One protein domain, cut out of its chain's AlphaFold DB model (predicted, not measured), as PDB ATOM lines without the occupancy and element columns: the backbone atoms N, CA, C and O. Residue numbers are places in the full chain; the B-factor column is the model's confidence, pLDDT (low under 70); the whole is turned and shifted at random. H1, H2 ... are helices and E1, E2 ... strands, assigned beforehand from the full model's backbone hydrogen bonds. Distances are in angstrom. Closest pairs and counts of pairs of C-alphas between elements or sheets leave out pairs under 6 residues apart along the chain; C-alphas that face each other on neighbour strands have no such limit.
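This is residues 6 to 103 of the 104 residues of an uncharacterized protein of Streptomyces sp. SID685 (UniProt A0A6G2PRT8). A twisted antiparallel sheet, in order E2, E3, E1, E4, has H1 and H2 over one face, two layers, with the other face bare. E1, H1, E2 and E3, H2, E4 are split strand-helix-strand units, another strand between their strands, with right-handed crossovers. The 98 printed residues run E1, H1, E2, E3, H2, E4, mixed helix and strand; they are compact, radius of gyration of the C-alphas 12.9 A, spanning 44 by 30 by 22 A.

E1, residues 6 to 13, is antiparallel to E4, residues 96 to 102, with N 9 and O 98 2.8 A apart, and to E3, residues 50 to 58, with N 10 and O 53 2.8 A apart. E2, residues 42 to 46, forms a hairpin with E3, N 45 and O 52 being 2.8 A apart. H1, residues 27 to 37, touches H2, residues 64 to 77, the closest C-alphas being those of Ala 33 and Val 74, 5.9 A. Both helices have every O i to N i+4 pair within hydrogen-bond range.

E1, 23.5 A long, begins at C-alpha 6 (163.394, 114.400, 116.601); E4 ends at C-alpha 102 (166.569, 111.390, 113.721).

The printed part has no cut. Links E1 to H1 and H2 to E4 are long. No printed residue is under 70 in pLDDT.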
ATOM      1  N   TYR A   6     164.087 115.374 115.769       91.62
ATOM      2  CA  TYR A   6     163.394 114.400 116.601       91.62
ATOM      3  C   TYR A   6     162.067 113.980 115.985       91.62
ATOM      4  O   TYR A   6     161.336 114.785 115.415       91.62
ATOM      5  N   THR A   7     161.718 112.715 116.178       93.75
ATOM      6  CA  THR A   7     160.367 112.200 115.972       93.75
ATOM      7  C   THR A   7     159.720 111.955 117.328       93.75
ATOM      8  O   THR A   7     160.291 111.264 118.173       93.75
ATOM      9  N   LEU A   8     158.522 112.500 117.530       94.75
ATOM     10  CA  LEU A   8     157.662 112.205 118.673       94.75
ATOM     11  C   LEU A   8     156.522 111.292 118.229       94.75
ATOM     12  O   LEU A   8     155.809 111.604 117.281       94.75
ATOM     13  N   THR A   9     156.283 110.220 118.975       96.81
ATOM     14  CA  THR A   9     155.056 109.429 118.870       96.81
ATOM     15  C   THR A   9     154.313 109.433 120.202       96.81
ATOM     16  O   THR A   9     154.872 109.068 121.235       96.81
ATOM     17  N   ILE A  10     153.039 109.822 120.170       97.12
ATOM     18  CA  ILE A  10     152.108 109.745 121.299       97.12
ATOM     19  C   ILE A  10     151.100 108.644 121.001       97.12
ATOM     20  O   ILE A  10     150.472 108.649 119.946       97.12
ATOM     21  N   THR A  11     150.922 107.703 121.926       97.94
ATOM     22  CA  THR A  11     149.895 106.658 121.821       97.94
ATOM     23  C   THR A  11     149.015 106.653 123.064       97.94
ATOM     24  O   THR A  11     149.514 106.693 124.186       97.94
ATOM     25  N   CYS A  12     147.703 106.569 122.867       97.50
ATOM     26  CA  CYS A  12     146.720 106.385 123.930       97.50
ATOM     27  C   CYS A  12     145.596 105.442 123.473       97.50
ATOM     28  O   CYS A  12     145.532 105.037 122.303       97.50
ATOM     29  N   GLY A  13     144.701 105.074 124.396       97.44
ATOM     30  CA  GLY A  13     143.459 104.388 124.034       97.44
ATOM     31  C   GLY A  13     142.612 105.259 123.101       97.44
ATOM     32  O   GLY A  13     142.575 106.476 123.268       97.44
ATOM     33  N   ARG A  14     141.937 104.657 122.113       95.25
ATOM     34  CA  ARG A  14     141.000 105.395 121.251       95.25
ATOM     35  C   ARG A  14     139.831 105.870 122.120       95.25
ATOM     36  O   ARG A  14     139.145 105.017 122.687       95.25
ATOM     37  N   PRO A  15     139.583 107.187 122.223       95.19
ATOM     38  CA  PRO A  15     138.396 107.671 122.909       95.19
ATOM     39  C   PRO A  15     137.129 107.227 122.167       95.19
ATOM     40  O   PRO A  15     137.154 106.997 120.955       95.19
ATOM     41  N   SER A  16     136.020 107.099 122.892       93.00
ATOM     42  CA  SER A  16     134.719 106.764 122.310       93.00
ATOM     43  C   SER A  16     134.264 107.840 121.331       93.00
ATOM     44  O   SER A  16     134.622 109.011 121.447       93.00
ATOM     45  N   ASN A  17     133.462 107.447 120.348       93.12
ATOM     46  CA  ASN A  17     132.837 108.403 119.449       93.12
ATOM     47  C   ASN A  17     131.638 109.060 120.151       93.12
ATOM     48  O   ASN A  17     130.841 108.367 120.784       93.12
ATOM     49  N   ARG A  18     131.523 110.391 120.064       90.06
ATOM     50  CA  ARG A  18     130.338 111.131 120.529       90.06
ATOM     51  C   ARG A  18     129.250 111.194 119.457       90.06
ATOM     52  O   ARG A  18     128.096 111.451 119.785       90.06
ATOM     53  N   ALA A  19     129.615 111.001 118.189       86.56
ATOM     54  CA  ALA A  19     128.676 110.922 117.080       86.56
ATOM     55  C   ALA A  19     128.043 109.523 116.980       86.56
ATOM     56  O   ALA A  19     128.576 108.538 117.488       86.56
ATOM     57  N   CYS A  20     126.892 109.444 116.305       77.94
ATOM     58  CA  CYS A  20     126.184 108.183 116.058       77.94
ATOM     59  C   CYS A  20     126.914 107.292 115.037       77.94
ATOM     60  O   CYS A  20     126.771 106.071 115.073       77.94
ATOM     61  N   ASP A  21     127.715 107.896 114.155       86.06
ATOM     62  CA  ASP A  21     128.484 107.219 113.117       86.06
ATOM     63  C   ASP A  21     129.960 107.648 113.104       86.06
ATOM     64  O   ASP A  21     130.373 108.627 113.731       86.06
ATOM     65  N   ASP A  22     130.762 106.900 112.347       86.44
ATOM     66  CA  ASP A  22     132.203 107.108 112.197       86.44
ATOM     67  C   ASP A  22     132.552 108.066 111.035       86.44
ATOM     68  O   ASP A  22     133.678 108.064 110.534       86.44
ATOM     69  N   PHE A  23     131.623 108.922 110.588       89.69
ATOM     70  CA  PHE A  23     131.881 109.842 109.475       89.69
ATOM     71  C   PHE A  23     133.083 110.754 109.738       89.69
ATOM     72  O   PHE A  23     133.959 110.870 108.887       89.69
ATOM     73  N   HIS A  24     133.165 111.344 110.933       90.00
ATOM     74  CA  HIS A  24     134.225 112.286 111.314       90.00
ATOM     75  C   HIS A  24     135.603 111.633 111.458       90.00
ATOM     76  O   HIS A  24     136.607 112.334 111.428       90.00
ATOM     77  N   VAL A  25     135.668 110.305 111.575       92.38
ATOM     78  CA  VAL A  25     136.923 109.545 111.672       92.38
ATOM     79  C   VAL A  25     137.279 108.840 110.363       92.38
ATOM     80  O   VAL A  25     138.150 107.972 110.339       92.38
ATOM     81  N   GLN A  26     136.642 109.205 109.246       94.00
ATOM     82  CA  GLN A  26     137.121 108.769 107.936       94.00
ATOM     83  C   GLN A  26     138.517 109.353 107.657       94.00
ATOM     84  O   GLN A  26     138.787 110.497 108.040       94.00
ATOM     85  N   PRO A  27     139.385 108.632 106.918       93.81
ATOM     86  CA  PRO A  27     140.780 109.028 106.712       93.81
ATOM     87  C   PRO A  27     140.973 110.472 106.237       93.81
ATOM     88  O   PRO A  27     141.855 111.164 106.733       93.81
ATOM     89  N   LYS A  28     140.115 110.959 105.329       94.38
ATOM     90  CA  LYS A  28     140.197 112.336 104.819       94.38
ATOM     91  C   LYS A  28     140.052 113.395 105.921       94.38
ATOM     92  O   LYS A  28     140.859 114.311 105.980       94.38
ATOM     93  N   TYR A  29     139.096 113.232 106.835       94.44
ATOM     94  CA  TYR A  29     138.853 114.211 107.898       94.44
ATOM     95  C   TYR A  29     139.923 114.152 108.979       94.44
ATOM     96  O   TYR A  29     140.289 115.186 109.528       94.44
ATOM     97  N   ILE A  30     140.460 112.957 109.246       95.00
ATOM     98  CA  ILE A  30     141.630 112.798 110.111       95.00
ATOM     99  C   ILE A  30     142.800 113.603 109.542       95.00
ATOM    100  O   ILE A  30     143.374 114.426 110.254       95.00
ATOM    101  N   VAL A  31     143.127 113.405 108.260       94.44
ATOM    102  CA  VAL A  31     144.220 114.124 107.589       94.44
ATOM    103  C   VAL A  31     143.986 115.635 107.622       94.44
ATOM    104  O   VAL A  31     144.901 116.381 107.969       94.44
ATOM    105  N   ASP A  32     142.773 116.094 107.319       93.88
ATOM    106  CA  ASP A  32     142.442 117.521 107.312       93.88
ATOM    107  C   ASP A  32     142.536 118.145 108.712       93.88
ATOM    108  O   ASP A  32     143.093 119.235 108.872       93.88
ATOM    109  N   ALA A  33     142.063 117.445 109.749       94.81
ATOM    110  CA  ALA A  33     142.183 117.896 111.131       94.81
ATOM    111  C   ALA A  33     143.655 117.960 111.564       94.81
ATOM    112  O   ALA A  33     144.098 118.978 112.092       94.81
ATOM    113  N   VAL A  34     144.452 116.927 111.285       95.94
ATOM    114  CA  VAL A  34     145.886 116.929 111.614       95.94
ATOM    115  C   VAL A  34     146.610 118.074 110.909       95.94
ATOM    116  O   VAL A  34     147.347 118.816 111.554       95.94
ATOM    117  N   LYS A  35     146.355 118.300 109.617       93.19
ATOM    118  CA  LYS A  35     146.942 119.433 108.886       93.19
ATOM    119  C   LYS A  35     146.540 120.784 109.472       93.19
ATOM    120  O   LYS A  35     147.378 121.673 109.566       93.19
ATOM    121  N   THR A  36     145.283 120.931 109.886       92.19
ATOM    122  CA  THR A  36     144.753 122.184 110.441       92.19
ATOM    123  C   THR A  36     145.331 122.493 111.822       92.19
ATOM    124  O   THR A  36     145.721 123.626 112.096       92.19
ATOM    125  N   PHE A  37     145.384 121.499 112.711       91.38
ATOM    126  CA  PHE A  37     145.793 121.698 114.104       91.38
ATOM    127  C   PHE A  37     147.280 121.457 114.343       91.38
ATOM    128  O   PHE A  37     147.820 121.926 115.336       91.38
ATOM    129  N   ILE A  38     147.982 120.720 113.498       91.81
ATOM    130  CA  ILE A  38     149.393 120.396 113.733       91.81
ATOM    131  C   ILE A  38     150.250 120.893 112.575       91.81
ATOM    132  O   ILE A  38     151.256 121.562 112.811       91.81
ATOM    133  N   GLY A  39     149.811 120.638 111.343       86.88
ATOM    134  CA  GLY A  39     150.582 120.946 110.143       86.88
ATOM    135  C   GLY A  39     151.786 120.015 109.960       86.88
ATOM    136  O   GLY A  39     151.951 119.039 110.690       86.88
ATOM    137  N   GLY A  40     152.622 120.324 108.965       81.81
ATOM    138  CA  GLY A  40     153.847 119.569 108.670       81.81
ATOM    139  C   GLY A  40     153.609 118.090 108.340       81.81
ATOM    140  O   GLY A  40     152.539 117.716 107.859       81.81
ATOM    141  N   ASP A  41     154.616 117.267 108.635       85.06
ATOM    142  CA  ASP A  41     154.635 115.813 108.413       85.06
ATOM    143  C   ASP A  41     154.038 115.030 109.598       85.06
ATOM    144  O   ASP A  41     154.527 113.970 109.991       85.06
ATOM    145  N   ALA A  42     152.997 115.583 110.226       93.12
ATOM    146  CA  ALA A  42     152.283 114.903 111.294       93.12
ATOM    147  C   ALA A  42     151.224 113.943 110.740       93.12
ATOM    148  O   ALA A  42     150.510 114.248 109.784       93.12
ATOM    149  N   GLU A  43     151.065 112.805 111.407       95.75
ATOM    150  CA  GLU A  43     150.081 111.786 111.063       95.75
ATOM    151  C   GLU A  43     149.338 111.321 112.315       95.75
ATOM    152  O   GLU A  43     149.951 111.012 113.339       95.75
ATOM    153  N   LEU A  44     148.009 111.235 112.231       97.19
ATOM    154  CA  LEU A  44     147.182 110.579 113.240       97.19
ATOM    155  C   LEU A  44     146.626 109.278 112.664       97.19
ATOM    156  O   LEU A  44     145.893 109.286 111.680       97.19
ATOM    157  N   SER A  45     146.915 108.168 113.333       95.88
ATOM    158  CA  SER A  45     146.335 106.863 113.042       95.88
ATOM    159  C   SER A  45     145.315 106.497 114.119       95.88
ATOM    160  O   SER A  45     145.619 106.519 115.317       95.88
ATOM    161  N   LEU A  46     144.097 106.158 113.693       95.50
ATOM    162  CA  LEU A  46     143.029 105.666 114.560       95.50
ATOM    163  C   LEU A  46     142.733 104.206 114.218       95.50
ATOM    164  O   LEU A  46     142.290 103.890 113.118       95.50
ATOM    165  N   THR A  47     142.946 103.312 115.179       93.56
ATOM    166  CA  THR A  47     142.505 101.913 115.076       93.56
ATOM    167  C   THR A  47     141.199 101.719 115.842       93.56
ATOM    168  O   THR A  47     140.629 102.669 116.372       93.56
ATOM    169  N   ALA A  48     140.702 100.488 115.959       90.38
ATOM    170  CA  ALA A  48     139.574 100.198 116.846       90.38
ATOM    171  C   ALA A  48     139.896 100.418 118.342       90.38
ATOM    172  O   ALA A  48     138.977 100.511 119.147       90.38
ATOM    173  N   ARG A  49     141.179 100.466 118.738       94.44
ATOM    174  CA  ARG A  49     141.591 100.466 120.158       94.44
ATOM    175  C   ARG A  49     142.513 101.604 120.555       94.44
ATOM    176  O   ARG A  49     142.598 101.919 121.736       94.44
ATOM    177  N   THR A  50     143.223 102.197 119.606       97.00
ATOM    178  CA  THR A  50     144.268 103.181 119.888       97.00
ATOM    179  C   THR A  50     144.151 104.394 118.987       97.00
ATOM    180  O   THR A  50     143.730 104.290 117.833       97.00
ATOM    181  N   ALA A  51     144.568 105.533 119.528       97.50
ATOM    182  CA  ALA A  51     144.921 106.713 118.765       97.50
ATOM    183  C   ALA A  51     146.436 106.901 118.859       97.50
ATOM    184  O   ALA A  51     147.007 106.838 119.952       97.50
ATOM    185  N   ARG A  52     147.090 107.102 117.716       97.94
ATOM    186  CA  ARG A  52     148.534 107.320 117.632       97.94
ATOM    187  C   ARG A  52     148.825 108.557 116.801       97.94
ATOM    188  O   ARG A  52     148.547 108.548 115.607       97.94
ATOM    189  N   LEU A  53     149.400 109.578 117.425       97.44
ATOM    190  CA  LEU A  53     149.919 110.758 116.743       97.44
ATOM    191  C   LEU A  53     151.432 110.612 116.576       97.44
ATOM    192  O   LEU A  53     152.138 110.429 117.568       97.44
ATOM    193  N   THR A  54     151.925 110.745 115.353       96.31
ATOM    194  CA  THR A  54     153.352 110.822 115.040       96.31
ATOM    195  C   THR A  54     153.654 112.198 114.465       96.31
ATOM    196  O   THR A  54     152.950 112.668 113.578       96.31
ATOM    197  N   VAL A  55     154.687 112.852 114.991       94.19
ATOM    198  CA  VAL A  55     155.178 114.153 114.528       94.19
ATOM    199  C   VAL A  55     156.671 114.011 114.254       94.19
ATOM    200  O   VAL A  55     157.444 113.742 115.178       94.19
ATOM    201  N   ALA A  56     157.061 114.135 112.989       91.25
ATOM    202  CA  ALA A  56     158.436 113.951 112.533       91.25
ATOM    203  C   ALA A  56     159.216 115.274 112.448       91.25
ATOM    204  O   ALA A  56     158.639 116.360 112.504       91.25
ATOM    205  N   ASP A  57     160.540 115.152 112.308       87.62
ATOM    206  CA  ASP A  57     161.467 116.238 111.958       87.62
ATOM    207  C   ASP A  57     161.396 117.498 112.842       87.62
ATOM    208  O   ASP A  57     161.625 118.626 112.397       87.62
ATOM    209  N   LEU A  58     161.140 117.317 114.137       88.00
ATOM    210  CA  LEU A  58     161.138 118.406 115.107       88.00
ATOM    211  C   LEU A  58     162.564 118.907 115.352       88.00
ATOM    212  O   LEU A  58     163.437 118.137 115.736       88.00
ATOM    213  N   SER A  59     162.795 120.209 115.180       85.06
ATOM    214  CA  SER A  59     164.114 120.848 115.336       85.06
ATOM    215  C   SER A  59     164.593 120.984 116.788       85.06
ATOM    216  O   SER A  59     165.727 121.386 117.039       85.06
ATOM    217  N   GLN A  60     163.726 120.697 117.756       80.56
ATOM    218  CA  GLN A  60     164.000 120.784 119.189       80.56
ATOM    219  C   GLN A  60     163.438 119.549 119.887       80.56
ATOM    220  O   GLN A  60     162.530 118.901 119.361       80.56
ATOM    221  N   LEU A  61     163.932 119.258 121.096       82.94
ATOM    222  CA  LEU A  61     163.368 118.192 121.916       82.94
ATOM    223  C   LEU A  61     161.860 118.461 122.133       82.94
ATOM    224  O   LEU A  61     161.505 119.500 122.701       82.94
ATOM    225  N   PRO A  62     160.961 117.566 121.686       83.25
ATOM    226  CA  PRO A  62     159.523 117.790 121.765       83.25
ATOM    227  C   PRO A  62     159.058 117.943 123.212       83.25
ATOM    228  O   PRO A  62     159.370 117.101 124.046       83.25
ATOM    229  N   ASN A  63     158.232 118.954 123.496       89.31
ATOM    230  CA  ASN A  63     157.520 119.056 124.772       89.31
ATOM    231  C   ASN A  63     156.299 118.110 124.760       89.31
ATOM    232  O   ASN A  63     155.317 118.414 124.073       89.31
ATOM    233  N   PRO A  64     156.298 117.001 125.526       87.69
ATOM    234  CA  PRO A  64     155.234 116.000 125.443       87.69
ATOM    235  C   PRO A  64     153.856 116.545 125.832       87.69
ATOM    236  O   PRO A  64     152.856 116.167 125.229       87.69
ATOM    237  N   LYS A  65     153.792 117.475 126.797       89.12
ATOM    238  CA  LYS A  65     152.523 118.070 127.250       89.12
ATOM    239  C   LYS A  65     151.875 118.935 126.175       89.12
ATOM    240  O   LYS A  65     150.665 118.872 125.990       89.12
ATOM    241  N   TYR A  66     152.682 119.714 125.453       91.69
ATOM    242  CA  TYR A  66     152.194 120.527 124.340       91.69
ATOM    243  C   TYR A  66     151.560 119.643 123.261       91.69
ATOM    244  O   TYR A  66     150.422 119.862 122.853       91.69
ATOM    245  N   TRP A  67     152.263 118.587 122.854       92.81
ATOM    246  CA  TRP A  67     151.781 117.681 121.816       92.81
ATOM    247  C   TRP A  67     150.600 116.818 122.263       92.81
ATOM    248  O   TRP A  67     149.702 116.558 121.466       92.81
ATOM    249  N   GLN A  68     150.542 116.444 123.542       93.25
ATOM    250  CA  GLN A  68     149.365 115.811 124.133       93.25
ATOM    251  C   GLN A  68     148.128 116.714 124.014       93.25
ATOM    252  O   GLN A  68     147.063 116.238 123.620       93.25
ATOM    253  N   GLN A  69     148.270 118.010 124.306       94.25
ATOM    254  CA  GLN A  69     147.176 118.972 124.173       94.25
ATOM    255  C   GLN A  69     146.709 119.098 122.715       94.25
ATOM    256  O   GLN A  69     145.510 119.016 122.450       94.25
ATOM    257  N   ARG A  70     147.642 119.216 121.758       95.00
ATOM    258  CA  ARG A  70     147.312 119.276 120.319       95.00
ATOM    259  C   ARG A  70     146.643 117.996 119.820       95.00
ATOM    260  O   ARG A  70     145.684 118.064 119.059       95.00
ATOM    261  N   MET A  71     147.087 116.828 120.286       96.25
ATOM    262  CA  MET A  71     146.411 115.561 119.998       96.25
ATOM    263  C   MET A  71     144.968 115.571 120.521       96.25
ATOM    264  O   MET A  71     144.057 115.158 119.808       96.25
ATOM    265  N   GLY A  72     144.742 116.076 121.737       96.62
ATOM    266  CA  GLY A  72     143.407 116.223 122.312       96.62
ATOM    267  C   GLY A  72     142.487 117.139 121.502       96.62
ATOM    268  O   GLY A  72     141.327 116.794 121.280       96.62
ATOM    269  N   GLU A  73     143.010 118.258 120.993       95.69
ATOM    270  CA  GLU A  73     142.289 119.168 120.090       95.69
ATOM    271  C   GLU A  73     141.844 118.468 118.803       95.69
ATOM    272  O   GLU A  73     140.667 118.549 118.439       95.69
ATOM    273  N   VAL A  74     142.755 117.731 118.154       96.69
ATOM    274  CA  VAL A  74     142.442 116.961 116.940       96.69
ATOM    275  C   VAL A  74     141.354 115.932 117.230       96.69
ATOM    276  O   VAL A  74     140.327 115.923 116.559       96.69
ATOM    277  N   LEU A  75     141.531 115.091 118.253       96.62
ATOM    278  CA  LEU A  75     140.562 114.043 118.592       96.62
ATOM    279  C   LEU A  75     139.186 114.629 118.935       96.62
ATOM    280  O   LEU A  75     138.162 114.100 118.507       96.62
ATOM    281  N   HIS A  76     139.152 115.751 119.652       94.88
ATOM    282  CA  HIS A  76     137.907 116.447 119.944       94.88
ATOM    283  C   HIS A  76     137.223 116.979 118.678       94.88
ATOM    284  O   HIS A  76     135.999 116.878 118.571       94.88
ATOM    285  N   CYS A  77     137.990 117.527 117.729       94.38
ATOM    286  CA  CYS A  77     137.484 117.987 116.435       94.38
ATOM    287  C   CYS A  77     136.914 116.832 115.596       94.38
ATOM    288  O   CYS A  77     135.882 116.994 114.949       94.38
ATOM    289  N   LEU A  78     137.504 115.639 115.703       95.12
ATOM    290  CA  LEU A  78     136.996 114.397 115.105       95.12
ATOM    291  C   LEU A  78     135.804 113.790 115.869       95.12
ATOM    292  O   LEU A  78     135.484 112.619 115.684       95.12
ATOM    293  N   TRP A  79     135.152 114.567 116.739       94.62
ATOM    294  CA  TRP A  79     133.995 114.151 117.535       94.62
ATOM    295  C   TRP A  79     134.255 113.006 118.522       94.62
ATOM    296  O   TRP A  79     133.314 112.413 119.045       94.62
ATOM    297  N   LEU A  80     135.509 112.760 118.897       95.25
ATOM    298  CA  LEU A  80     135.835 111.789 119.940       95.25
ATOM    299  C   LEU A  80     135.686 112.400 121.338       95.25
ATOM    300  O   LEU A  80     135.846 113.611 121.535       95.25
ATOM    301  N   ASP A  81     135.337 111.559 122.307       94.56
ATOM    302  CA  ASP A  81     135.086 111.948 123.689       94.56
ATOM    303  C   ASP A  81     136.396 112.138 124.452       94.56
ATOM    304  O   ASP A  81     136.937 111.224 125.077       94.56
ATOM    305  N   VAL A  82     136.943 113.345 124.343       94.31
ATOM    306  CA  VAL A  82     138.143 113.764 125.067       94.31
ATOM    307  C   VAL A  82     137.744 114.870 126.045       94.31
ATOM    308  O   VAL A  82     137.519 116.008 125.607       94.31
ATOM    309  N   PRO A  83     137.613 114.565 127.350       92.25
ATOM    310  CA  PRO A  83     137.167 115.541 128.332       92.25
ATOM    311  C   PRO A  83     138.205 116.652 128.511       92.25
ATOM    312  O   PRO A  83     139.412 116.439 128.362       92.25
ATOM    313  N   ARG A  84     137.722 117.847 128.863       92.25
ATOM    314  CA  ARG A  84     138.567 118.973 129.270       92.25
ATOM    315  C   ARG A  84     138.519 119.125 130.786       92.25
ATOM    316  O   ARG A  84     137.451 119.384 131.336       92.25
ATOM    317  N   ILE A  85     139.660 119.015 131.459       88.75
ATOM    318  CA  ILE A  85     139.782 119.251 132.903       88.75
ATOM    319  C   ILE A  85     140.656 120.479 133.109       88.75
ATOM    320  O   ILE A  85     141.806 120.504 132.688       88.75
ATOM    321  N   ARG A  86     140.105 121.511 133.763       88.12
ATOM    322  CA  ARG A  86     140.805 122.787 134.022       88.12
ATOM    323  C   ARG A  86     141.371 123.460 132.756       88.12
ATOM    324  O   ARG A  86     142.332 124.208 132.844       88.12
ATOM    325  N   GLY A  87     140.745 123.222 131.602       86.31
ATOM    326  CA  GLY A  87     141.150 123.789 130.309       86.31
ATOM    327  C   GLY A  87     141.988 122.852 129.432       86.31
ATOM    328  O   GLY A  87     142.038 123.070 128.222       86.31
ATOM    329  N   ASP A  88     142.539 121.775 129.992       88.06
ATOM    330  CA  ASP A  88     143.396 120.835 129.263       88.06
ATOM    331  C   ASP A  88     142.619 119.606 128.796       88.06
ATOM    332  O   ASP A  88     141.779 119.068 129.523       88.06
ATOM    333  N   TYR A  89     142.921 119.133 127.589       92.69
ATOM    334  CA  TYR A  89     142.398 117.875 127.080       92.69
ATOM    335  C   TYR A  89     143.061 116.688 127.771       92.69
ATOM    336  O   TYR A  89     144.287 116.546 127.785       92.69
ATOM    337  N   GLN A  90     142.237 115.783 128.289       93.69
ATOM    338  CA  GLN A  90     142.713 114.574 128.937       93.69
ATOM    339  C   GLN A  90     142.559 113.373 128.005       93.69
ATOM    340  O   GLN A  90     141.462 112.862 127.788       93.69
ATOM    341  N   LEU A  91     143.685 112.919 127.453       95.00
ATOM    342  CA  LEU A  91     143.730 111.687 126.674       95.00
ATOM    343  C   LEU A  91     143.454 110.464 127.569       95.00
ATOM    344  O   LEU A  91     143.828 110.480 128.745       95.00
ATOM    345  N   PRO A  92     142.870 109.382 127.022       94.94
ATOM    346  CA  PRO A  92     142.671 108.142 127.763       94.94
ATOM    347  C   PRO A  92     143.993 107.554 128.270       94.94
ATOM    348  O   PRO A  92     144.915 107.304 127.492       94.94
ATOM    349  N   SER A  93     144.073 107.304 129.575       91.50
ATOM    350  CA  SER A  93     145.235 106.664 130.192       91.50
ATOM    351  C   SER A  93     145.292 105.157 129.886       91.50
ATOM    352  O   SER A  93     144.242 104.513 129.830       91.50
ATOM    353  N   PRO A  94     146.494 104.563 129.770       94.25
ATOM    354  CA  PRO A  94     147.802 105.218 129.832       94.25
ATOM    355  C   PRO A  94     148.154 105.954 128.528       94.25
ATOM    356  O   PRO A  94     147.862 105.476 127.433       94.25
ATOM    357  N   VAL A  95     148.843 107.091 128.659       96.12
ATOM    358  CA  VAL A  95     149.445 107.816 127.529       96.12
ATOM    359  C   VAL A  95     150.926 107.458 127.460       96.12
ATOM    360  O   VAL A  95     151.646 107.588 128.451       96.12
ATOM    361  N   GLN A  96     151.374 106.993 126.301       96.94
ATOM    362  CA  GLN A  96     152.757 106.611 126.036       96.94
ATOM    363  C   GLN A  96     153.419 107.631 125.114       96.94
ATOM    364  O   GLN A  96     152.815 108.062 124.131       96.94
ATOM    365  N   PHE A  97     154.671 107.965 125.421       95.62
ATOM    366  CA  PHE A  97     155.503 108.879 124.647       95.62
ATOM    367  C   PHE A  97     156.769 108.150 124.209       95.62
ATOM    368  O   PHE A  97     157.470 107.584 125.044       95.62
ATOM    369  N   ASP A  98     157.061 108.185 122.914       95.50
ATOM    370  CA  ASP A  98     158.305 107.687 122.328       95.50
ATOM    371  C   ASP A  98     158.978 108.845 121.584       95.50
ATOM    372  O   ASP A  98     158.372 109.440 120.691       95.50
ATOM    373  N   ILE A  99     160.195 109.207 121.990       94.25
ATOM    374  CA  ILE A  99     160.973 110.302 121.395       94.25
ATOM    375  C   ILE A  99     162.257 109.706 120.845       94.25
ATOM    376  O   ILE A  99     163.036 109.112 121.589       94.25
ATOM    377  N   ARG A 100     162.486 109.887 119.547       92.94
ATOM    378  CA  ARG A 100     163.676 109.383 118.857       92.94
ATOM    379  C   ARG A 100     164.393 110.523 118.170       92.94
ATOM    380  O   ARG A 100     163.756 111.299 117.467       92.94
ATOM    381  N   GLU A 101     165.701 110.611 118.356       91.75
ATOM    382  CA  GLU A 101     166.542 111.489 117.547       91.75
ATOM    383  C   GLU A 101     166.656 110.905 116.134       91.75
ATOM    384  O   GLU A 101     166.964 109.724 115.961       91.75
ATOM    385  N   THR A 102     166.364 111.715 115.126       84.81
ATOM    386  CA  THR A 102     166.569 111.390 113.721       84.81
ATOM    387  C   THR A 102     167.878 112.015 113.264       84.81
ATOM    388  O   THR A 102     168.063 113.232 113.286       84.81
ATOM    389  N   THR A 103     168.812 111.161 112.855       70.31
ATOM    390  CA  THR A 103     170.015 111.592 112.146       70.31
ATOM    391  C   THR A 103     169.615 111.936 110.715       70.31
ATOM    392  O   THR A 103     169.085 111.089 109.998       70.31
TER     393      THR A 103